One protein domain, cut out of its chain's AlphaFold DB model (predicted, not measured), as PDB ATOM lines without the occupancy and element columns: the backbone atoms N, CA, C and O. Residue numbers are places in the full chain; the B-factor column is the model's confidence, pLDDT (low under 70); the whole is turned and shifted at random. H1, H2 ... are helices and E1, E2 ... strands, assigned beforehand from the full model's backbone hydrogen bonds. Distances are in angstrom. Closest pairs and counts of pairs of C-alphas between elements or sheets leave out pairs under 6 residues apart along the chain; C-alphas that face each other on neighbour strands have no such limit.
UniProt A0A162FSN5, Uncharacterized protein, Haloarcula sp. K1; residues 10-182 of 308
ATOM      1  N   ARG A  10     196.188 213.663 239.783       92.81
ATOM      2  CA  ARG A  10     197.211 214.252 240.650       92.81
ATOM      3  C   ARG A  10     196.704 214.324 242.081       92.81
ATOM      4  O   ARG A  10     195.530 214.587 242.324       92.81
ATOM      5  N   THR A  11     197.599 214.077 243.034       91.25
ATOM      6  CA  THR A  11     197.271 214.214 244.456       91.25
ATOM      7  C   THR A  11     197.114 215.691 244.788       91.25
ATOM      8  O   THR A  11     197.886 216.516 244.310       91.25
ATOM      9  N   THR A  12     196.155 216.043 245.629       91.50
ATOM     10  CA  THR A  12     196.002 217.413 246.144       91.50
ATOM     11  C   THR A  12     196.729 217.616 247.474       91.50
ATOM     12  O   THR A  12     196.863 218.743 247.932       91.50
ATOM     13  N   ASP A  13     197.271 216.535 248.048       88.31
ATOM     14  CA  ASP A  13     198.116 216.564 249.239       88.31
ATOM     15  C   ASP A  13     199.472 217.209 248.905       88.31
ATOM     16  O   ASP A  13     200.341 216.621 248.245       88.31
ATOM     17  N   LEU A  14     199.583 218.481 249.271       87.50
ATOM     18  CA  LEU A  14     200.745 219.343 249.107       87.50
ATOM     19  C   LEU A  14     201.226 219.784 250.495       87.50
ATOM     20  O   LEU A  14     200.395 219.986 251.380       87.50
ATOM     21  N   PRO A  15     202.541 219.999 250.698       87.06
ATOM     22  CA  PRO A  15     203.037 220.562 251.949       87.06
ATOM     23  C   PRO A  15     202.314 221.881 252.275       87.06
ATOM     24  O   PRO A  15     202.194 222.705 251.365       87.06
ATOM     25  N   PRO A  16     201.895 222.140 253.528       86.44
ATOM     26  CA  PRO A  16     201.163 223.362 253.894       86.44
ATOM     27  C   PRO A  16     201.873 224.661 253.493       86.44
ATOM     28  O   PRO A  16     201.234 225.607 253.040       86.44
ATOM     29  N   ALA A  17     203.209 224.667 253.553       88.38
ATOM     30  CA  ALA A  17     204.052 225.774 253.098       88.38
ATOM     31  C   ALA A  17     203.823 226.158 251.623       88.38
ATOM     32  O   ALA A  17     204.093 227.285 251.219       88.38
ATOM     33  N   THR A  18     203.305 225.234 250.806       88.50
ATOM     34  CA  THR A  18     202.975 225.486 249.398       88.50
ATOM     35  C   THR A  18     201.830 226.485 249.273       88.50
ATOM     36  O   THR A  18     201.883 227.354 248.412       88.50
ATOM     37  N   THR A  19     200.816 226.412 250.137       88.38
ATOM     38  CA  THR A  19     199.701 227.370 250.123       88.38
ATOM     39  C   THR A  19     200.179 228.779 250.467       88.38
ATOM     40  O   THR A  19     199.768 229.732 249.817       88.38
ATOM     41  N   GLU A  20     201.083 228.913 251.442       87.12
ATOM     42  CA  GLU A  20     201.667 230.207 251.824       87.12
ATOM     43  C   GLU A  20     202.525 230.792 250.695       87.12
ATOM     44  O   GLU A  20     202.383 231.968 250.364       87.12
ATOM     45  N   TYR A  21     203.347 229.959 250.051       83.25
ATOM     46  CA  TYR A  21     204.209 230.365 248.937       83.25
ATOM     47  C   TYR A  21     203.425 230.832 247.698       83.25
ATOM     48  O   TYR A  21     203.881 231.708 246.973       83.25
ATOM     49  N   PHE A  22     202.235 230.272 247.450       83.69
ATOM     50  CA  PHE A  22     201.362 230.652 246.328       83.69
ATOM     51  C   PHE A  22     200.207 231.586 246.736       83.69
ATOM     52  O   PHE A  22     199.286 231.809 245.949       83.69
ATOM     53  N   ALA A  23     200.218 232.136 247.956       83.00
ATOM     54  CA  ALA A  23     199.125 232.965 248.462       83.00
ATOM     55  C   ALA A  23     198.759 234.158 247.546       83.00
ATOM     56  O   ALA A  23     197.564 234.413 247.375       83.00
ATOM     57  N   PRO A  24     199.711 234.879 246.911       74.94
ATOM     58  CA  PRO A  24     199.378 235.962 245.981       74.94
ATOM     59  C   PRO A  24     198.627 235.489 244.726       74.94
ATOM     60  O   PRO A  24     197.664 236.130 244.292       74.94
ATOM     61  N   GLU A  25     199.047 234.368 244.133       76.00
ATOM     62  CA  GLU A  25     198.369 233.767 242.986       76.00
ATOM     63  C   GLU A  25     196.986 233.246 243.368       76.00
ATOM     64  O   GLU A  25     196.033 233.494 242.633       76.00
ATOM     65  N   LEU A  26     196.862 232.579 244.519       80.25
ATOM     66  CA  LEU A  26     195.584 232.071 245.021       80.25
ATOM     67  C   LEU A  26     194.591 233.206 245.281       80.25
ATOM     68  O   LEU A  26     193.478 233.159 244.774       80.25
ATOM     69  N   ALA A  27     195.014 234.295 245.928       77.50
ATOM     70  CA  ALA A  27     194.153 235.461 246.131       77.50
ATOM     71  C   ALA A  27     193.666 236.075 244.802       77.50
ATOM     72  O   ALA A  27     192.541 236.570 244.698       77.50
ATOM     73  N   THR A  28     194.508 236.034 243.766       69.50
ATOM     74  CA  THR A  28     194.135 236.483 242.419       69.50
ATOM     75  C   THR A  28     193.127 235.536 241.767       69.50
ATOM     76  O   THR A  28     192.178 235.990 241.125       69.50
ATOM     77  N   ILE A  29     193.331 234.228 241.931       73.12
ATOM     78  CA  ILE A  29     192.422 233.182 241.460       73.12
ATOM     79  C   ILE A  29     191.051 233.336 242.122       73.12
ATOM     80  O   ILE A  29     190.048 233.387 241.412       73.12
ATOM     81  N   ASP A  30     191.018 233.493 243.441       76.81
ATOM     82  CA  ASP A  30     189.797 233.666 244.226       76.81
ATOM     83  C   ASP A  30     189.009 234.889 243.779       76.81
ATOM     84  O   ASP A  30     187.830 234.783 243.439       76.81
ATOM     85  N   SER A  31     189.682 236.039 243.680       69.81
ATOM     86  CA  SER A  31     189.053 237.277 243.220       69.81
ATOM     87  C   SER A  31     188.465 237.138 241.814       69.81
ATOM     88  O   SER A  31     187.406 237.696 241.535       69.81
ATOM     89  N   TYR A  32     189.115 236.382 240.926       67.81
ATOM     90  CA  TYR A  32     188.558 236.086 239.611       67.81
ATOM     91  C   TYR A  32     187.354 235.139 239.691       67.81
ATOM     92  O   TYR A  32     186.351 235.382 239.019       67.81
ATOM     93  N   LEU A  33     187.413 234.085 240.504       71.44
ATOM     94  CA  LEU A  33     186.321 233.120 240.640       71.44
ATOM     95  C   LEU A  33     185.041 233.760 241.190       71.44
ATOM     96  O   LEU A  33     183.956 233.370 240.770       71.44
ATOM     97  N   GLU A  34     185.144 234.795 242.027       71.12
ATOM     98  CA  GLU A  34     183.993 235.607 242.462       71.12
ATOM     99  C   GLU A  34     183.273 236.323 241.304       71.12
ATOM    100  O   GLU A  34     182.097 236.672 241.418       71.12
ATOM    101  N   THR A  35     183.957 236.541 240.176       66.50
ATOM    102  CA  THR A  35     183.373 237.162 238.975       66.50
ATOM    103  C   THR A  35     182.719 236.155 238.030       66.50
ATOM    104  O   THR A  35     182.018 236.558 237.099       66.50
ATOM    105  N   VAL A  36     182.931 234.850 238.245       64.88
ATOM    106  CA  VAL A  36     182.363 233.802 237.394       64.88
ATOM    107  C   VAL A  36     180.886 233.606 237.756       64.88
ATOM    108  O   VAL A  36     180.569 233.344 238.916       64.88
ATOM    109  N   PRO A  37     179.951 233.743 236.795       61.81
ATOM    110  CA  PRO A  37     178.538 233.554 237.081       61.81
ATOM    111  C   PRO A  37     178.243 232.104 237.506       61.81
ATOM    112  O   PRO A  37     178.861 231.175 236.986       61.81
ATOM    113  N   PRO A  38     177.250 231.886 238.389       63.62
ATOM    114  CA  PRO A  38     176.896 230.555 238.891       63.62
ATOM    115  C   PRO A  38     176.261 229.650 237.828       63.62
ATOM    116  O   PRO A  38     176.183 228.442 238.012       63.62
ATOM    117  N   THR A  39     175.769 230.233 236.735       64.31
ATOM    118  CA  THR A  39     175.204 229.514 235.593       64.31
ATOM    119  C   THR A  39     175.754 230.111 234.319       64.31
ATOM    120  O   THR A  39     175.765 231.336 234.157       64.31
ATOM    121  N   ILE A  40     176.157 229.242 233.406       63.22
ATOM    122  CA  ILE A  40     176.810 229.642 232.176       63.22
ATOM    123  C   ILE A  40     175.871 229.369 231.002       63.22
ATOM    124  O   ILE A  40     175.508 228.227 230.735       63.22
ATOM    125  N   ASP A  41     175.466 230.431 230.300       60.12
ATOM    126  CA  ASP A  41     174.639 230.308 229.099       60.12
ATOM    127  C   ASP A  41     175.500 229.865 227.907       60.12
ATOM    128  O   ASP A  41     176.210 230.661 227.286       60.12
ATOM    129  N   THR A  42     175.428 228.576 227.582       55.62
ATOM    130  CA  THR A  42     176.157 227.969 226.459       55.62
ATOM    131  C   THR A  42     175.650 228.453 225.094       55.62
ATOM    132  O   THR A  42     176.374 228.342 224.102       55.62
ATOM    133  N   ALA A  43     174.449 229.047 225.024       55.53
ATOM    134  CA  ALA A  43     173.855 229.573 223.796       55.53
ATOM    135  C   ALA A  43     174.314 231.005 223.454       55.53
ATOM    136  O   ALA A  43     174.098 231.463 222.331       55.53
ATOM    137  N   ALA A  44     174.978 231.704 224.383       51.28
ATOM    138  CA  ALA A  44     175.432 233.087 224.213       51.28
ATOM    139  C   ALA A  44     176.808 233.238 223.517       51.28
ATOM    140  O   ALA A  44     177.302 234.354 223.355       51.28
ATOM    141  N   GLY A  45     177.458 232.140 223.112       47.81
ATOM    142  CA  GLY A  45     178.826 232.155 222.573       47.81
ATOM    143  C   GLY A  45     178.949 232.640 221.117       47.81
ATOM    144  O   GLY A  45     178.278 232.133 220.221       47.81
ATOM    145  N   ASP A  46     179.882 233.563 220.851       46.41
ATOM    146  CA  ASP A  46     180.293 233.945 219.491       46.41
ATOM    147  C   ASP A  46     181.169 232.844 218.853       46.41
ATOM    148  O   ASP A  46     182.218 232.462 219.383       46.41
ATOM    149  N   ALA A  47     180.763 232.354 217.675       42.19
ATOM    150  CA  ALA A  47     181.466 231.332 216.899       42.19
ATOM    151  C   ALA A  47     182.879 231.750 216.434       42.19
ATOM    152  O   ALA A  47     183.701 230.878 216.142       42.19
ATOM    153  N   ALA A  48     183.172 233.053 216.361       40.19
ATOM    154  CA  ALA A  48     184.472 233.585 215.952       40.19
ATOM    155  C   ALA A  48     185.462 233.747 217.120       40.19
ATOM    156  O   ALA A  48     186.674 233.713 216.899       40.19
ATOM    157  N   VAL A  49     184.961 233.896 218.353       42.06
ATOM    158  CA  VAL A  49     185.773 234.147 219.561       42.06
ATOM    159  C   VAL A  49     185.888 232.887 220.431       42.06
ATOM    160  O   VAL A  49     186.920 232.650 221.054       42.06
ATOM    161  N   GLY A  50     184.920 231.974 220.342       37.19
ATOM    162  CA  GLY A  50     184.969 230.652 220.957       37.19
ATOM    163  C   GLY A  50     184.508 230.645 222.423       37.19
ATOM    164  O   GLY A  50     184.729 231.599 223.159       37.19
ATOM    165  N   PRO A  51     183.901 229.548 222.896       36.59
ATOM    166  CA  PRO A  51     183.212 229.470 224.188       36.59
ATOM    167  C   PRO A  51     184.160 229.281 225.384       36.59
ATOM    168  O   PRO A  51     183.767 228.778 226.420       36.59
ATOM    169  N   ILE A  52     185.421 229.703 225.301       45.28
ATOM    170  CA  ILE A  52     186.295 229.742 226.490       45.28
ATOM    171  C   ILE A  52     185.778 230.780 227.516       45.28
ATOM    172  O   ILE A  52     186.112 230.709 228.690       45.28
ATOM    173  N   HIS A  53     184.848 231.648 227.093       47.16
ATOM    174  CA  HIS A  53     184.049 232.539 227.940       47.16
ATOM    175  C   HIS A  53     183.126 231.818 228.948       47.16
ATOM    176  O   HIS A  53     182.533 232.455 229.814       47.16
ATOM    177  N   THR A  54     183.004 230.497 228.840       50.44
ATOM    178  CA  THR A  54     181.973 229.670 229.472       50.44
ATOM    179  C   THR A  54     182.555 228.641 230.455       50.44
ATOM    180  O   THR A  54     181.831 227.769 230.909       50.44
ATOM    181  N   ILE A  55     183.845 228.705 230.793       58.78
ATOM    182  CA  ILE A  55     184.444 227.890 231.864       58.78
ATOM    183  C   ILE A  55     185.401 228.757 232.678       58.78
ATOM    184  O   ILE A  55     186.055 229.624 232.093       58.78
ATOM    185  N   PRO A  56     185.528 228.557 233.998       65.56
ATOM    186  CA  PRO A  56     186.612 229.170 234.751       65.56
ATOM    187  C   PRO A  56     187.962 228.681 234.207       65.56
ATOM    188  O   PRO A  56     188.256 227.484 234.242       65.56
ATOM    189  N   TRP A  57     188.808 229.585 233.711       69.31
ATOM    190  CA  TRP A  57     190.150 229.213 233.265       69.31
ATOM    191  C   TRP A  57     191.231 230.190 233.713       69.31
ATOM    192  O   TRP A  57     191.007 231.393 233.851       69.31
ATOM    193  N   PHE A  58     192.425 229.634 233.888       69.94
ATOM    194  CA  PHE A  58     193.633 230.308 234.332       69.94
ATOM    195  C   PHE A  58     194.739 230.065 233.323       69.94
ATOM    196  O   PHE A  58     194.906 228.946 232.848       69.94
ATOM    197  N   TYR A  59     195.520 231.086 233.001       68.38
ATOM    198  CA  TYR A  59     196.738 230.923 232.218       68.38
ATOM    199  C   TYR A  59     197.954 231.248 233.064       68.38
ATOM    200  O   TYR A  59     198.045 232.338 233.619       68.38
ATOM    201  N   VAL A  60     198.899 230.318 233.106       68.56
ATOM    202  CA  VAL A  60     200.159 230.441 233.828       68.56
ATOM    203  C   VAL A  60     201.294 230.399 232.811       68.56
ATOM    204  O   VAL A  60     201.522 229.392 232.137       68.56
ATOM    205  N   ALA A  61     202.017 231.511 232.690       63.28
ATOM    206  CA  ALA A  61     203.260 231.544 231.930       63.28
ATOM    207  C   ALA A  61     204.382 230.936 232.785       63.28
ATOM    208  O   ALA A  61     205.008 231.641 233.574       63.28
ATOM    209  N   ASP A  62     204.609 229.633 232.641       67.62
ATOM    210  CA  ASP A  62     205.597 228.882 233.413       67.62
ATOM    211  C   ASP A  62     206.266 227.817 232.542       67.62
ATOM    212  O   ASP A  62     205.662 226.826 232.132       67.62
ATOM    213  N   LEU A  63     207.559 228.013 232.307       61.47
ATOM    214  CA  LEU A  63     208.367 227.151 231.450       61.47
ATOM    215  C   LEU A  63     208.610 225.760 231.996       61.47
ATOM    216  O   LEU A  63     208.872 224.838 231.228       61.47
ATOM    217  N   THR A  64     208.526 225.607 233.310       67.12
ATOM    218  CA  THR A  64     208.758 224.324 233.962       67.12
ATOM    219  C   THR A  64     207.488 223.499 234.111       67.12
ATOM    220  O   THR A  64     207.573 222.333 234.495       67.12
ATOM    221  N   GLY A  65     206.315 224.094 233.867       73.75
ATOM    222  CA  GLY A  65     205.019 223.468 234.136       73.75
ATOM    223  C   GLY A  65     204.681 223.331 235.629       73.75
ATOM    224  O   GLY A  65     203.546 223.005 235.979       73.75
ATOM    225  N   TRP A  66     205.647 223.566 236.524       81.75
ATOM    226  CA  TRP A  66     205.534 223.338 237.960       81.75
ATOM    227  C   TRP A  66     204.534 224.254 238.654       81.75
ATOM    228  O   TRP A  66     203.693 223.756 239.399       81.75
ATOM    229  N   ARG A  67     204.633 225.570 238.460       81.06
ATOM    230  CA  ARG A  67     203.726 226.550 239.072       81.06
ATOM    231  C   ARG A  67     202.312 226.293 238.599       81.06
ATOM    232  O   ARG A  67     201.412 226.225 239.421       81.06
ATOM    233  N   GLY A  68     202.132 226.073 237.300       81.25
ATOM    234  CA  GLY A  68     200.825 225.755 236.737       81.25
ATOM    235  C   GLY A  68     200.207 224.486 237.322       81.25
ATOM    236  O   GLY A  68     199.075 224.513 237.801       81.25
ATOM    237  N   GLY A  69     200.976 223.395 237.371       87.81
ATOM    238  CA  GLY A  69     200.513 222.141 237.968       87.81
ATOM    239  C   GLY A  69     200.278 222.250 239.476       87.81
ATOM    240  O   GLY A  69     199.333 221.669 240.001       87.81
ATOM    241  N   THR A  70     201.096 223.024 240.190       89.94
ATOM    242  CA  THR A  70     200.936 223.245 241.636       89.94
ATOM    243  C   THR A  70     199.700 224.083 241.934       89.94
ATOM    244  O   THR A  70     198.914 223.699 242.792       89.94
ATOM    245  N   LEU A  71     199.469 225.160 241.181       88.44
ATOM    246  CA  LEU A  71     198.264 225.982 241.292       88.44
ATOM    247  C   LEU A  71     196.997 225.181 240.995       88.44
ATOM    248  O   LEU A  71     196.023 225.310 241.726       88.44
ATOM    249  N   ALA A  72     197.015 224.305 239.986       91.75
ATOM    250  CA  ALA A  72     195.889 223.414 239.716       91.75
ATOM    251  C   ALA A  72     195.589 222.485 240.902       91.75
ATOM    252  O   ALA A  72     194.435 222.321 241.288       91.75
ATOM    253  N   ARG A  73     196.628 221.915 241.521       94.38
ATOM    254  CA  ARG A  73     196.485 221.045 242.697       94.38
ATOM    255  C   ARG A  73     195.986 221.807 243.929       94.38
ATOM    256  O   ARG A  73     195.157 221.267 244.654       94.38
ATOM    257  N   LEU A  74     196.461 223.033 244.152       93.38
ATOM    258  CA  LEU A  74     195.999 223.903 245.240       93.38
ATOM    259  C   LEU A  74     194.537 224.317 245.043       93.38
ATOM    260  O   LEU A  74     193.742 224.163 245.964       93.38
ATOM    261  N   LEU A  75     194.167 224.744 243.832       90.56
ATOM    262  CA  LEU A  75     192.782 225.059 243.481       90.56
ATOM    263  C   LEU A  75     191.872 223.841 243.680       90.56
ATOM    264  O   LEU A  75     190.778 223.955 244.223       90.56
ATOM    265  N   ALA A  76     192.329 222.654 243.278       93.38
ATOM    266  CA  ALA A  76     191.574 221.427 243.484       93.38
ATOM    267  C   ALA A  76     191.387 221.102 244.974       93.38
ATOM    268  O   ALA A  76     190.301 220.693 245.371       93.38
ATOM    269  N   ALA A  77     192.415 221.318 245.803       93.19
ATOM    270  CA  ALA A  77     192.316 221.141 247.251       93.19
ATOM    271  C   ALA A  77     191.297 222.105 247.881       93.19
ATOM    272  O   ALA A  77     190.477 221.688 248.693       93.19
ATOM    273  N   GLU A  78     191.325 223.378 247.487       90.56
ATOM    274  CA  GLU A  78     190.404 224.410 247.975       90.56
ATOM    275  C   GLU A  78     188.944 224.118 247.595       90.56
ATOM    276  O   GLU A  78     188.026 224.372 248.374       90.56
ATOM    277  N   ARG A  79     188.728 223.548 246.404       86.69
ATOM    278  CA  ARG A  79     187.399 223.254 245.851       86.69
ATOM    279  C   ARG A  79     186.878 221.856 246.168       86.69
ATOM    280  O   ARG A  79     185.811 221.508 245.671       86.69
ATOM    281  N   ASP A  80     187.612 221.074 246.962       90.69
ATOM    282  CA  ASP A  80     187.333 219.651 247.203       90.69
ATOM    283  C   ASP A  80     187.088 218.884 245.887       90.69
ATOM    284  O   ASP A  80     186.135 218.124 245.721       90.69
ATOM    285  N   ALA A  81     187.940 219.160 244.899       92.12
ATOM    286  CA  ALA A  81     187.801 218.719 243.521       92.12
ATOM    287  C   ALA A  81     188.873 217.697 243.141       92.12
ATOM    288  O   ALA A  81     189.981 217.660 243.692       92.12
ATOM    289  N   VAL A  82     188.579 216.881 242.128       93.38
ATOM    290  CA  VAL A  82     189.593 215.997 241.545       93.38
ATOM    291  C   VAL A  82     190.509 216.807 240.626       93.38
ATOM    292  O   VAL A  82     190.044 217.578 239.789       93.38
ATOM    293  N   CYS A  83     191.824 216.617 240.772       94.94
ATOM    294  CA  CYS A  83     192.829 217.239 239.915       94.94
ATOM    295  C   CYS A  83     193.340 216.251 238.863       94.94
ATOM    296  O   CYS A  83     193.836 215.171 239.205       94.94
ATOM    297  N   TYR A  84     193.317 216.661 237.599       94.12
ATOM    298  CA  TYR A  84     193.876 215.909 236.480       94.12
ATOM    299  C   TYR A  84     194.936 216.716 235.744       94.12
ATOM    300  O   TYR A  84     194.841 217.935 235.644       94.12
ATOM    301  N   GLU A  85     195.933 216.031 235.195       91.81
ATOM    302  CA  GLU A  85     196.937 216.611 234.309       91.81
ATOM    303  C   GLU A  85     196.883 215.910 232.954       91.81
ATOM    304  O   GLU A  85     197.040 214.689 232.863       91.81
ATOM    305  N   LEU A  86     196.668 216.686 231.890       88.06
ATOM    306  CA  LEU A  86     196.705 216.185 230.520       88.06
ATOM    307  C   LEU A  86     197.897 216.766 229.771       88.06
ATOM    308  O   LEU A  86     198.092 217.978 229.703       88.06
ATOM    309  N   SER A  87     198.648 215.885 229.113       80.69
ATOM    310  CA  SER A  87     199.651 216.293 228.136       80.69
ATOM    311  C   SER A  87     199.019 216.372 226.749       80.69
ATOM    312  O   SER A  87     198.436 215.399 226.267       80.69
ATOM    313  N   ALA A  88     199.186 217.500 226.053       70.81
ATOM    314  CA  ALA A  88     198.635 217.684 224.707       70.81
ATOM    315  C   ALA A  88     199.156 216.686 223.656       70.81
ATOM    316  O   ALA A  88     198.526 216.524 222.608       70.81
ATOM    317  N   GLY A  89     200.286 216.025 223.927       73.06
ATOM    318  CA  GLY A  89     200.868 214.997 223.063       73.06
ATOM    319  C   GLY A  89     200.421 213.565 223.373       73.06
ATOM    320  O   GLY A  89     200.738 212.666 222.593       73.06
ATOM    321  N   ALA A  90     199.715 213.328 224.483       81.12
ATOM    322  CA  ALA A  90     199.326 211.978 224.879       81.12
ATOM    323  C   ALA A  90     198.202 211.434 223.980       81.12
ATOM    324  O   ALA A  90     197.253 212.140 223.627       81.12
ATOM    325  N   ALA A  91     198.321 210.166 223.581       83.00
ATOM    326  CA  ALA A  91     197.387 209.531 222.648       83.00
ATOM    327  C   ALA A  91     195.963 209.425 223.218       83.00
ATOM    328  O   ALA A  91     194.988 209.486 222.471       83.00
ATOM    329  N   ASP A  92     195.848 209.297 224.535       86.00
ATOM    330  CA  ASP A  92     194.597 209.191 225.275       86.00
ATOM    331  C   ASP A  92     194.046 210.550 225.728       86.00
ATOM    332  O   ASP A  92     192.974 210.590 226.321       86.00
ATOM    333  N   ALA A  93     194.709 211.671 225.419       84.06
ATOM    334  CA  ALA A  93     194.336 212.971 225.976       84.06
ATOM    335  C   ALA A  93     192.944 213.466 225.547       84.06
ATOM    336  O   ALA A  93     192.270 214.145 226.315       84.06
ATOM    337  N   LEU A  94     192.494 213.134 224.330       86.00
ATOM    338  CA  LEU A  94     191.148 213.497 223.866       86.00
ATOM    339  C   LEU A  94     190.053 212.620 224.498       86.00
ATOM    340  O   LEU A  94     189.106 213.192 225.034       86.00
ATOM    341  N   PRO A  95     190.165 211.275 224.502       86.44
ATOM    342  CA  PRO A  95     189.273 210.432 225.302       86.44
ATOM    343  C   PRO A  95     189.239 210.822 226.786       86.44
ATOM    344  O   PRO A  95     188.169 210.855 227.391       86.44
ATOM    345  N   ALA A  96     190.402 211.158 227.357       89.00
ATOM    346  CA  ALA A  96     190.521 211.649 228.723       89.00
ATOM    347  C   ALA A  96     189.678 212.899 228.923       89.00
ATOM    348  O   ALA A  96     188.806 212.909 229.780       89.00
ATOM    349  N   LEU A  97     189.893 213.918 228.088       88.06
ATOM    350  CA  LEU A  97     189.190 215.187 228.181       88.06
ATOM    351  C   LEU A  97     187.670 215.001 228.190       88.06
ATOM    352  O   LEU A  97     187.003 215.596 229.025       88.06
ATOM    353  N   TRP A  98     187.127 214.166 227.301       87.94
ATOM    354  CA  TRP A  98     185.689 213.891 227.286       87.94
ATOM    355  C   TRP A  98     185.195 213.232 228.574       87.94
ATOM    356  O   TRP A  98     184.138 213.606 229.067       87.94
ATOM    357  N   SER A  99     185.990 212.327 229.150       89.06
ATOM    358  CA  SER A  99     185.682 211.702 230.443       89.06
ATOM    359  C   SER A  99     185.668 212.717 231.584       89.06
ATOM    360  O   SER A  99     184.776 212.680 232.419       89.06
ATOM    361  N   LEU A 100     186.619 213.652 231.592       90.62
ATOM    362  CA  LEU A 100     186.699 214.695 232.619       90.62
ATOM    363  C   LEU A 100     185.557 215.706 232.511       90.62
ATOM    364  O   LEU A 100     185.066 216.199 233.523       90.62
ATOM    365  N   ILE A 101     185.142 216.028 231.284       87.56
ATOM    366  CA  ILE A 101     183.966 216.867 231.062       87.56
ATOM    367  C   ILE A 101     182.723 216.145 231.584       87.56
ATOM    368  O   ILE A 101     181.919 216.774 232.255       87.56
ATOM    369  N   ASP A 102     182.568 214.848 231.328       88.44
ATOM    370  CA  ASP A 102     181.426 214.085 231.841       88.44
ATOM    371  C   ASP A 102     181.399 214.052 233.378       88.44
ATOM    372  O   ASP A 102     180.383 214.387 233.980       88.44
ATOM    373  N   GLU A 103     182.549 213.789 234.011       90.69
ATOM    374  CA  GLU A 103     182.713 213.792 235.474       90.69
ATOM    375  C   GLU A 103     182.365 215.150 236.109       90.69
ATOM    376  O   GLU A 103     181.864 215.199 237.231       90.69
ATOM    377  N   SER A 104     182.544 216.258 235.378       88.75
ATOM    378  CA  SER A 104     182.147 217.587 235.865       88.75
ATOM    379  C   SER A 104     180.637 217.740 236.100       88.75
ATOM    380  O   SER A 104     180.213 218.655 236.807       88.75
ATOM    381  N   GLY A 105     179.818 216.845 235.538       87.19
ATOM    382  CA  GLY A 105     178.382 216.778 235.812       87.19
ATOM    383  C   GLY A 105     178.056 216.304 237.232       87.19
ATOM    384  O   GLY A 105     177.012 216.667 237.771       87.19
ATOM    385  N   ASP A 106     178.961 215.548 237.862       89.50
ATOM    386  CA  ASP A 106     178.779 214.993 239.209       89.50
ATOM    387  C   ASP A 106     179.435 215.851 240.309       89.50
ATOM    388  O   ASP A 106     179.106 215.707 241.490       89.50
ATOM    389  N   GLY A 107     180.350 216.758 239.951       88.62
ATOM    390  CA  GLY A 107     181.048 217.625 240.900       88.62
ATOM    391  C   GLY A 107     182.191 218.431 240.272       88.62
ATOM    392  O   GLY A 107     182.432 218.330 239.071       88.62
ATOM    393  N   PRO A 108     182.906 219.253 241.062       90.81
ATOM    394  CA  PRO A 108     183.982 220.090 240.549       90.81
ATOM    395  C   PRO A 108     185.191 219.262 240.090       90.81
ATOM    396  O   PRO A 108     185.647 218.336 240.765       90.81
ATOM    397  N   VAL A 109     185.751 219.651 238.946       92.38
ATOM    398  CA  VAL A 109     186.937 219.051 238.329       92.38
ATOM    399  C   VAL A 109     187.927 220.157 237.989       92.38
ATOM    400  O   VAL A 109     187.567 221.169 237.385       92.38
ATOM    401  N   VAL A 110     189.197 219.949 238.338       92.44
ATOM    402  CA  VAL A 110     190.296 220.832 237.943       92.44
ATOM    403  C   VAL A 110     191.201 220.114 236.950       92.44
ATOM    404  O   VAL A 110     191.762 219.056 237.238       92.44
ATOM    405  N   LEU A 111     191.383 220.718 235.780       90.75
ATOM    406  CA  LEU A 111     192.264 220.233 234.727       90.75
ATOM    407  C   LEU A 111     193.493 221.138 234.596       90.75
ATOM    408  O   LEU A 111     193.383 222.287 234.177       90.75
ATOM    409  N   HIS A 112     194.679 220.597 234.857       90.50
ATOM    410  CA  HIS A 112     195.943 221.174 234.411       90.50
ATOM    411  C   HIS A 112     196.247 220.733 232.976       90.50
ATOM    412  O   HIS A 112     196.278 219.538 232.670       90.50
ATOM    413  N   LEU A 113     196.476 221.699 232.087       83.88
ATOM    414  CA  LEU A 113     196.830 221.455 230.696       83.88
ATOM    415  C   LEU A 113     198.130 222.167 230.322       83.88
ATOM    416  O   LEU A 113     198.180 223.396 230.243       83.88
ATOM    417  N   GLU A 114     199.143 221.387 229.958       78.56
ATOM    418  CA  GLU A 114     200.341 221.914 229.307       78.56
ATOM    419  C   GLU A 114     200.063 222.220 227.826       78.56
ATOM    420  O   GLU A 114     199.717 221.341 227.025       78.56
ATOM    421  N   LEU A 115     200.221 223.484 227.441       71.00
ATOM    422  CA  LEU A 115     200.023 223.942 226.074       71.00
ATOM    423  C   LEU A 115     201.215 223.559 225.195       71.00
ATOM    424  O   LEU A 115     202.364 223.890 225.475       71.00
ATOM    425  N   GLN A 116     200.929 222.936 224.051       63.09
ATOM    426  CA  GLN A 116     201.895 222.783 222.964       63.09
ATOM    427  C   GLN A 116     201.597 223.781 221.844       63.09
ATOM    428  O   GLN A 116     201.062 223.431 220.793       63.09
ATOM    429  N   GLY A 117     201.937 225.049 222.089       55.44
ATOM    430  CA  GLY A 117     201.767 226.139 221.129       55.44
ATOM    431  C   GLY A 117     200.308 226.523 220.856       55.44
ATOM    432  O   GLY A 117     199.400 226.266 221.648       55.44
ATOM    433  N   GLU A 118     200.079 227.179 219.719       50.25
ATOM    434  CA  GLU A 118     198.795 227.802 219.392       50.25
ATOM    435  C   GLU A 118     197.693 226.790 219.060       50.25
ATOM    436  O   GLU A 118     197.664 226.181 217.988       50.25
ATOM    437  N   GLY A 119     196.721 226.654 219.964       56.31
ATOM    438  CA  GLY A 119     195.436 226.029 219.650       56.31
ATOM    439  C   GLY A 119     195.515 224.530 219.359       56.31
ATOM    440  O   GLY A 119     194.897 224.064 218.395       56.31
ATOM    441  N   GLY A 120     196.260 223.789 220.186       65.69
ATOM    442  CA  GLY A 120     196.352 222.326 220.146       65.69
ATOM    443  C   GLY A 120     194.995 221.607 220.219       65.69
ATOM    444  O   GLY A 120     193.958 222.204 220.517       65.69
ATOM    445  N   ARG A 121     194.993 220.296 219.931       74.50
ATOM    446  CA  ARG A 121     193.767 219.481 219.794       74.50
ATOM    447  C   ARG A 121     192.840 219.588 221.008       74.50
ATOM    448  O   ARG A 121     191.655 219.813 220.819       74.50
ATOM    449  N   ILE A 122     193.390 219.528 222.220       75.50
ATOM    450  CA  ILE A 122     192.630 219.623 223.478       75.50
ATOM    451  C   ILE A 122     191.878 220.954 223.578       75.50
ATOM    452  O   ILE A 122     190.685 220.962 223.851       75.50
ATOM    453  N   VAL A 123     192.533 222.078 223.269       70.50
ATOM    454  CA  VAL A 123     191.901 223.408 223.301       70.50
ATOM    455  C   VAL A 123     190.765 223.507 222.277       70.50
ATOM    456  O   VAL A 123     189.720 224.084 222.565       70.50
ATOM    457  N   ARG A 124     190.936 222.927 221.080       73.06
ATOM    458  CA  ARG A 124     189.866 222.882 220.066       73.06
ATOM    459  C   ARG A 124     188.697 222.013 220.515       73.06
ATOM    460  O   ARG A 124     187.554 222.402 220.306       73.06
ATOM    461  N   THR A 125     188.977 220.874 221.136       77.56
ATOM    462  CA  THR A 125     187.950 219.965 221.644       77.56
ATOM    463  C   THR A 125     187.182 220.579 222.809       77.56
ATOM    464  O   THR A 125     185.962 220.543 222.775       77.56
ATOM    465  N   LEU A 126     187.852 221.234 223.763       74.81
ATOM    466  CA  LEU A 126     187.199 222.000 224.834       74.81
ATOM    467  C   LEU A 126     186.230 223.045 224.270       74.81
ATOM    468  O   LEU A 126     185.091 223.148 224.716       74.81
ATOM    469  N   ARG A 127     186.657 223.784 223.238       71.50
ATOM    470  CA  ARG A 127     185.791 224.753 222.553       71.50
ATOM    471  C   ARG A 127     184.583 224.082 221.911       71.50
ATOM    472  O   ARG A 127     183.475 224.579 222.039       71.50
ATOM    473  N   GLU A 128     184.789 222.977 221.207       71.50
ATOM    474  CA  GLU A 128     183.696 222.279 220.533       71.50
ATOM    475  C   GLU A 128     182.710 221.650 221.526       71.50
ATOM    476  O   GLU A 128     181.504 221.704 221.300       71.50
ATOM    477  N   ALA A 129     183.215 221.115 222.638       73.00
ATOM    478  CA  ALA A 129     182.427 220.576 223.736       73.00
ATOM    479  C   ALA A 129     181.504 221.649 224.327       73.00
ATOM    480  O   ALA A 129     180.290 221.466 224.389       73.00
ATOM    481  N   LEU A 130     182.072 222.807 224.668       68.56
ATOM    482  CA  LEU A 130     181.334 223.934 225.236       68.56
ATOM    483  C   LEU A 130     180.342 224.550 224.248       68.56
ATOM    484  O   LEU A 130     179.223 224.878 224.625       68.56
ATOM    485  N   ARG A 131     180.704 224.642 222.960       67.69
ATOM    486  CA  ARG A 131     179.810 225.136 221.895       67.69
ATOM    487  C   ARG A 131     178.536 224.300 221.784       67.69
ATOM    488  O   ARG A 131     177.507 224.799 221.345       67.69
ATOM    489  N   ARG A 132     178.622 223.016 222.121       68.25
ATOM    490  CA  ARG A 132     177.488 222.090 222.105       68.25
ATOM    491  C   ARG A 132     176.779 222.006 223.454       68.25
ATOM    492  O   ARG A 132     175.915 221.160 223.596       68.25
ATOM    493  N   GLY A 133     177.158 222.822 224.441       64.38
ATOM    494  CA  GLY A 133     176.650 222.698 225.807       64.38
ATOM    495  C   GLY A 133     176.883 221.306 226.388       64.38
ATOM    496  O   GLY A 133     176.027 220.785 227.086       64.38
ATOM    497  N   TYR A 134     177.994 220.675 226.002       70.12
ATOM    498  CA  TYR A 134     178.312 219.277 226.283       70.12
ATOM    499  C   TYR A 134     177.334 218.236 225.717       70.12
ATOM    500  O   TYR A 134     177.594 217.048 225.854       70.12
ATOM    501  N   GLU A 135     176.334 218.632 224.922       68.44
ATOM    502  CA  GLU A 135     175.488 217.726 224.136       68.44
ATOM    503  C   GLU A 135     176.259 217.164 222.923       68.44
ATOM    504  O   GLU A 135     176.062 217.516 221.752       68.44
ATOM    505  N   HIS A 136     177.211 216.281 223.206       72.38
ATOM    506  CA  HIS A 136     177.985 215.556 222.213       72.38
ATOM    507  C   HIS A 136     178.197 214.118 222.674       72.38
ATOM    508  O   HIS A 136     178.488 213.876 223.840       72.38
ATOM    509  N   VAL A 137     178.070 213.173 221.743       78.06
ATOM    510  CA  VAL A 137     178.463 211.776 221.941       78.06
ATOM    511  C   VAL A 137     179.829 211.610 221.269       78.06
ATOM    512  O   VAL A 137     179.881 211.656 220.036       78.06
ATOM    513  N   PRO A 138     180.932 211.496 222.032       78.75
ATOM    514  CA  PRO A 138     182.248 211.237 221.467       78.75
ATOM    515  C   PRO A 138     182.279 209.910 220.703       78.75
ATOM    516  O   PRO A 138     181.538 208.975 221.009       78.75
ATOM    517  N   ASP A 139     183.176 209.795 219.724       75.94
ATOM    518  CA  ASP A 139     183.334 208.551 218.968       75.94
ATOM    519  C   ASP A 139     183.659 207.374 219.906       75.94
ATOM    520  O   ASP A 139     184.633 207.406 220.662       75.94
ATOM    521  N   GLY A 140     182.849 206.315 219.832       75.94
ATOM    522  CA  GLY A 140     182.992 205.121 220.670       75.94
ATOM    523  C   GLY A 140     182.285 205.187 222.027       75.94
ATOM    524  O   GLY A 140     182.502 204.289 222.837       75.94
ATOM    525  N   TRP A 141     181.467 206.214 222.280       78.62
ATOM    526  CA  TRP A 141     180.616 206.332 223.468       78.62
ATOM    527  C   TRP A 141     179.153 206.000 223.145       78.62
ATOM    528  O   TRP A 141     178.673 206.295 222.050       78.62
ATOM    529  N   ASP A 142     178.448 205.405 224.111       79.69
ATOM    530  CA  ASP A 142     177.032 205.027 223.979       79.69
ATOM    531  C   ASP A 142     176.069 206.151 224.412       79.69
ATOM    532  O   ASP A 142     174.929 206.211 223.948       79.69
ATOM    533  N   GLU A 143     176.524 207.059 225.283       79.38
ATOM    534  CA  GLU A 143     175.741 208.165 225.843       79.38
ATOM    535  C   GLU A 143     176.425 209.524 225.600       79.38
ATOM    536  O   GLU A 143     177.647 209.581 225.428       79.38
ATOM    537  N   PRO A 144     175.653 210.630 225.551       79.38
ATOM    538  CA  PRO A 144     176.224 211.967 225.467       79.38
ATOM    539  C   PRO A 144     176.897 212.354 226.781       79.38
ATOM    540  O   PRO A 144     176.457 211.936 227.852       79.38
ATOM    541  N   VAL A 145     177.903 213.216 226.674       81.19
ATOM    542  CA  VAL A 145     178.557 213.850 227.821       81.19
ATOM    543  C   VAL A 145     177.548 214.738 228.564       81.19
ATOM    544  O   VAL A 145     176.721 215.401 227.938       81.19
ATOM    545  N   ARG A 146     177.585 214.750 229.900       81.19
ATOM    546  CA  ARG A 146     176.643 215.502 230.757       81.19
ATOM    547  C   ARG A 146     177.331 216.476 231.715       81.19
ATOM    548  O   ARG A 146     176.866 216.674 232.832       81.19
ATOM    549  N   GLY A 147     178.438 217.068 231.279       80.62
ATOM    550  CA  GLY A 147     179.208 217.997 232.101       80.62
ATOM    551  C   GLY A 147     178.432 219.237 232.554       80.62
ATOM    552  O   GLY A 147     177.443 219.628 231.935       80.62
ATOM    553  N   GLU A 148     178.946 219.903 233.585       80.94
ATOM    554  CA  GLU A 148     178.494 221.223 234.035       80.94
ATOM    555  C   GLU A 148     179.657 222.216 233.869       80.94
ATOM    556  O   GLU A 148     180.660 222.108 234.581       80.94
ATOM    557  N   PRO A 149     179.581 223.182 232.931       75.81
ATOM    558  CA  PRO A 149     180.682 224.110 232.677       75.81
ATOM    559  C   PRO A 149     181.144 224.889 233.917       75.81
ATOM    560  O   PRO A 149     182.335 225.173 234.047       75.81
ATOM    561  N   ALA A 150     180.237 225.206 234.848       76.88
ATOM    562  CA  ALA A 150     180.593 225.894 236.089       76.88
ATOM    563  C   ALA A 150     181.492 225.051 237.016       76.88
ATOM    564  O   ALA A 150     182.266 225.613 237.790       76.88
ATOM    565  N   ASN A 151     181.427 223.722 236.907       84.56
ATOM    566  CA  ASN A 151     182.223 222.781 237.693       84.56
ATOM    567  C   ASN A 151     183.589 222.476 237.058       84.56
ATOM    568  O   ASN A 151     184.416 221.811 237.681       84.56
ATOM    569  N   PHE A 152     183.843 222.924 235.825       85.00
ATOM    570  CA  PHE A 152     185.038 222.551 235.074       85.00
ATOM    571  C   PHE A 152     186.077 223.679 235.043       85.00
ATOM    572  O   PHE A 152     186.040 224.567 234.190       85.00
ATOM    573  N   HIS A 153     187.043 223.627 235.960       84.81
ATOM    574  CA  HIS A 153     188.113 224.618 236.075       84.81
ATOM    575  C   HIS A 153     189.352 224.187 235.283       84.81
ATOM    576  O   HIS A 153     189.827 223.061 235.429       84.81
ATOM    577  N   VAL A 154     189.934 225.083 234.483       80.62
ATOM    578  CA  VAL A 154     191.096 224.744 233.641       80.62
ATOM    579  C   VAL A 154     192.290 225.647 233.923       80.62
ATOM    580  O   VAL A 154     192.213 226.857 233.753       80.62
ATOM    581  N   VAL A 155     193.431 225.063 234.284       82.69
ATOM    582  CA  VAL A 155     194.717 225.759 234.410       82.69
ATOM    583  C   VAL A 155     195.579 225.435 233.196       82.69
ATOM    584  O   VAL A 155     196.136 224.345 233.073       82.69
ATOM    585  N   PHE A 156     195.712 226.391 232.287       77.12
ATOM    586  CA  PHE A 156     196.628 226.320 231.159       77.12
ATOM    587  C   PHE A 156     198.032 226.720 231.589       77.12
ATOM    588  O   PHE A 156     198.226 227.744 232.241       77.12
ATOM    589  N   THR A 157     199.034 225.953 231.176       77.56
ATOM    590  CA  THR A 157     200.440 226.311 231.369       77.56
ATOM    591  C   THR A 157     201.170 226.334 230.049       77.56
ATOM    592  O   THR A 157     201.186 225.338 229.329       77.56
ATOM    593  N   ASP A 158     201.767 227.476 229.723       69.88
ATOM    594  CA  ASP A 158     202.622 227.596 228.548       69.88
ATOM    595  C   ASP A 158     204.080 227.362 228.930       69.88
ATOM    596  O   ASP A 158     204.722 228.218 229.544       69.88
ATOM    597  N   THR A 159     204.602 226.207 228.515       67.06
ATOM    598  CA  THR A 159     206.005 225.836 228.706       67.06
ATOM    599  C   THR A 159     206.927 226.385 227.608       67.06
ATOM    600  O   THR A 159     208.124 226.111 227.612       67.06
ATOM    601  N   ASN A 160     206.407 227.158 226.641       59.62
ATOM    602  CA  ASN A 160     207.159 227.778 225.540       59.62
ATOM    603  C   ASN A 160     206.758 229.253 225.251       59.62
ATOM    604  O   ASN A 160     206.554 229.612 224.085       59.62
ATOM    605  N   PRO A 161     206.775 230.162 226.246       51.53
ATOM    606  CA  PRO A 161     206.318 231.555 226.134       51.53
ATOM    607  C   PRO A 161     207.100 232.432 225.138       51.53
ATOM    608  O   PRO A 161     206.706 233.565 224.856       51.53
ATOM    609  N   SER A 162     208.234 231.964 224.596       43.94
ATOM    610  CA  SER A 162     208.972 232.670 223.535       43.94
ATOM    611  C   SER A 162     208.266 232.616 222.178       43.94
ATOM    612  O   SER A 162     208.453 233.516 221.350       43.94
ATOM    613  N   LYS A 163     207.431 231.597 221.945       43.94
ATOM    614  CA  LYS A 163     206.508 231.577 220.816       43.94
ATOM    615  C   LYS A 163     205.323 232.427 221.231       43.94
ATOM    616  O   LYS A 163     204.570 232.049 222.117       43.94
ATOM    617  N   ARG A 164     205.176 233.594 220.594       42.16
ATOM    618  CA  ARG A 164     203.910 234.332 220.638       42.16
ATOM    619  C   ARG A 164     202.798 233.309 220.447       42.16
ATOM    620  O   ARG A 164     202.850 232.565 219.474       42.16
ATOM    621  N   LEU A 165     201.800 233.314 221.315       40.50
ATOM    622  CA  LEU A 165     200.472 232.939 220.872       40.50
ATOM    623  C   LEU A 165     200.113 233.970 219.786       40.50
ATOM    624  O   LEU A 165     199.719 235.090 220.093       40.50
ATOM    625  N   SER A 166     200.415 233.679 218.515       37.38
ATOM    626  CA  SER A 166     200.158 234.576 217.378       37.38
ATOM    627  C   SER A 166     198.669 234.875 217.224       37.38
ATOM    628  O   SER A 166     198.293 235.925 216.707       37.38
ATOM    629  N   VAL A 167     197.839 233.993 217.779       37.84
ATOM    630  CA  VAL A 167     196.452 234.243 218.137       37.84
ATOM    631  C   VAL A 167     196.394 234.432 219.655       37.84
ATOM    632  O   VAL A 167     196.737 233.478 220.356       37.84
ATOM    633  N   PRO A 168     195.974 235.596 220.193       41.25
ATOM    634  CA  PRO A 168     195.736 235.717 221.627       41.25
ATOM    635  C   PRO A 168     194.824 234.570 222.083       41.25
ATOM    636  O   PRO A 168     193.904 234.182 221.352       41.25
ATOM    637  N   LEU A 169     195.060 234.013 223.281       42.88
ATOM    638  CA  LEU A 169     193.986 233.261 223.939       42.88
ATOM    639  C   LEU A 169     192.729 234.144 223.872       42.88
ATOM    640  O   LEU A 169     192.856 235.364 224.004       42.88
ATOM    641  N   PRO A 170     191.581 233.564 223.496       41.47
ATOM    642  CA  PRO A 170     190.499 234.282 222.836       41.47
ATOM    643  C   PRO A 170     190.126 235.590 223.531       41.47
ATOM    644  O   PRO A 170     190.106 235.686 224.753       41.47
ATOM    645  N   ALA A 171     189.893 236.609 222.707       35.91
ATOM    646  CA  ALA A 171     189.805 238.007 223.089       35.91
ATOM    647  C   ALA A 171     188.804 238.256 224.242       35.91
ATOM    648  O   ALA A 171     187.597 238.347 224.026       35.91
ATOM    649  N   ALA A 172     189.322 238.439 225.459       38.19
ATOM    650  CA  ALA A 172     188.596 238.880 226.652       38.19
ATOM    651  C   ALA A 172     188.246 240.379 226.560       38.19
ATOM    652  O   ALA A 172     188.824 241.218 227.240       38.19
ATOM    653  N   THR A 173     187.354 240.754 225.641       34.16
ATOM    654  CA  THR A 173     187.057 242.174 225.359       34.16
ATOM    655  C   THR A 173     185.806 242.716 226.049       34.16
ATOM    656  O   THR A 173     185.283 243.760 225.661       34.16
ATOM    657  N   THR A 174     185.323 242.027 227.079       31.97
ATOM    658  CA  THR A 174     184.317 242.484 228.057       31.97
ATOM    659  C   THR A 174     184.355 241.481 229.229       31.97
ATOM    660  O   THR A 174     184.817 240.358 229.013       31.97
ATOM    661  N   PRO A 175     183.976 241.847 230.469       32.75
ATOM    662  CA  PRO A 175     184.346 241.099 231.671       32.75
ATOM    663  C   PRO A 175     183.538 239.799 231.799       32.75
ATOM    664  O   PRO A 175     182.565 239.764 232.532       32.75
ATOM    665  N   THR A 176     183.907 238.753 231.059       37.97
ATOM    666  CA  THR A 176     183.306 237.403 231.081       37.97
ATOM    667  C   THR A 176     184.146 236.486 230.160       37.97
ATOM    668  O   THR A 176     183.801 236.309 228.999       37.97
ATOM    669  N   THR A 177     185.310 235.903 230.452       43.81
ATOM    670  CA  THR A 177     185.855 235.248 231.639       43.81
ATOM    671  C   THR A 177     187.318 234.846 231.304       43.81
ATOM    672  O   THR A 177     187.651 234.604 230.140       43.81
ATOM    673  N   GLY A 178     188.187 234.765 232.314       46.66
ATOM    674  CA  GLY A 178     189.529 234.168 232.274       46.66
ATOM    675  C   GLY A 178     190.530 234.957 233.117       46.66
ATOM    676  O   GLY A 178     190.580 236.178 232.985       46.66
ATOM    677  N   ALA A 179     191.339 234.296 233.946       49.97
ATOM    678  CA  ALA A 179     192.435 234.937 234.678       49.97
ATOM    679  C   ALA A 179     193.792 234.607 234.044       49.97
ATOM    680  O   ALA A 179     194.107 233.461 233.733       49.97
ATOM    681  N   VAL A 180     194.635 235.622 233.868       55.19
ATOM    682  CA  VAL A 180     196.011 235.462 233.381       55.19
ATOM    683  C   VAL A 180     196.957 235.758 234.536       55.19
ATOM    684  O   VAL A 180     196.994 236.881 235.021       55.19
ATOM    685  N   LEU A 181     197.748 234.767 234.941       53.84
ATOM    686  CA  LEU A 181     198.793 234.878 235.955       53.84
ATOM    687  C   LEU A 181     200.162 234.908 235.260       53.84
ATOM    688  O   LEU A 181     200.603 233.930 234.649       53.84
ATOM    689  N   SER A 182     200.847 236.051 235.323       51.72
ATOM    690  CA  SER A 182     202.189 236.211 234.752       51.72
ATOM    691  C   SER A 182     203.049 237.138 235.601       51.72
ATOM    692  O   SER A 182     202.668 238.279 235.840       51.72
TER     693      SER A 182
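AT A GLANCE: This is residues 10 to 182 of the 308 residues of an uncharacterized protein of Haloarcula sp. K1 (UniProt A0A162FSN5). A twisted parallel sheet of five strands makes the core, with H4 covering one of its faces, H2 on that face at the E5 edge, and H5 on the other face. H6 lies beside H5 and reaches the sheet with residues 121 to 123, H3 packs on H6, and H1 lies farthest out, near H4. The 173 printed residues hold six named helices and five named strands, H1 H2 H3 E1 H4 E2 H5 E3 H6 E4 E5 along the chain; the sheet's order is E2 E3 E4 E1 E5. The class is mixed, helices and strands, with 84 residues, under half, in named elements. The whole is compact, with a radius of gyration of the C-alphas of 15.2 A and spans of 44 by 34 by 33 A.

IN THESE COORDINATES: H1 is residues 16 to 21, beginning at C-alpha 16 (201.163, 223.362, 253.894), and H2 is 23 to 33, 15.0 A long. H3, 51 to 54, precedes E1, 57 to 61. H4, 66 to 78, measures 18.2 A, E2, 82 to 87, 16.8 A, and H5, 93 to 103, 15.0 A. E3, 109 to 115, measures 18.6 A, H6, 121 to 131, 15.2 A, and E4, 152 to 158, 19.4 A. E5, 179 to 181, ends at C-alpha 181 (198.793, 234.878, 235.955).

HOW THE PARTS SIT: The sheet is twisted, its C-alphas lying up to 4.3 A off the best plane. Within hydrogen-bond range are N 112 and O 84 of E2 and E3, 2.8 A, N 113 and O 155 of E3 and E4, 2.8 A, N 156 and O 58 of E4 and E1, 2.7 A, and N 181 and O 59 of E1 and E5, 2.8 A. E2, H5, E3 and E3, H6, E4 are strand-helix-strand units, parallel neighbours joined through a helix; E1, H4, E2 is a split one, with E3 and E4 between its strands. These three crossovers are right-handed. Helices on both faces make three layers: H4, at a height of 7.4 A over the sheet, is on the same face as H2, and H5, at 8.5 A, on the opposite face. The closest C-alphas of H4 and E4 are those of Gly 68 and Thr 157, 5.4 A apart. H5 and H6 touch at Leu 94 and Ile 122, their closest C-alphas, 6.3 A apart. H3 touches H6, the closest C-alphas being those of Pro 51 and Arg 127, 5.6 A. H1 is close to but not clearly touching H4, Thr 19 and Leu 74 having the closest C-alphas, 7.0 A. Every O i to N i+4 pair is within hydrogen-bond range in H2, H4, H5 and H6; H1 has 1 of 2, and H3 is too short for such a pair.

THE WHOLE: The C-alphas farthest apart, of Glu 20 and Asp 142, are 44.9 A apart. The printed part has no cut. The links H2 to H3, H6 to E4 and E4 to E5 are long. Mean pLDDT of the printed part is 71.8, with 68 residues under 70, among them 35 to 64 and 158 to 182.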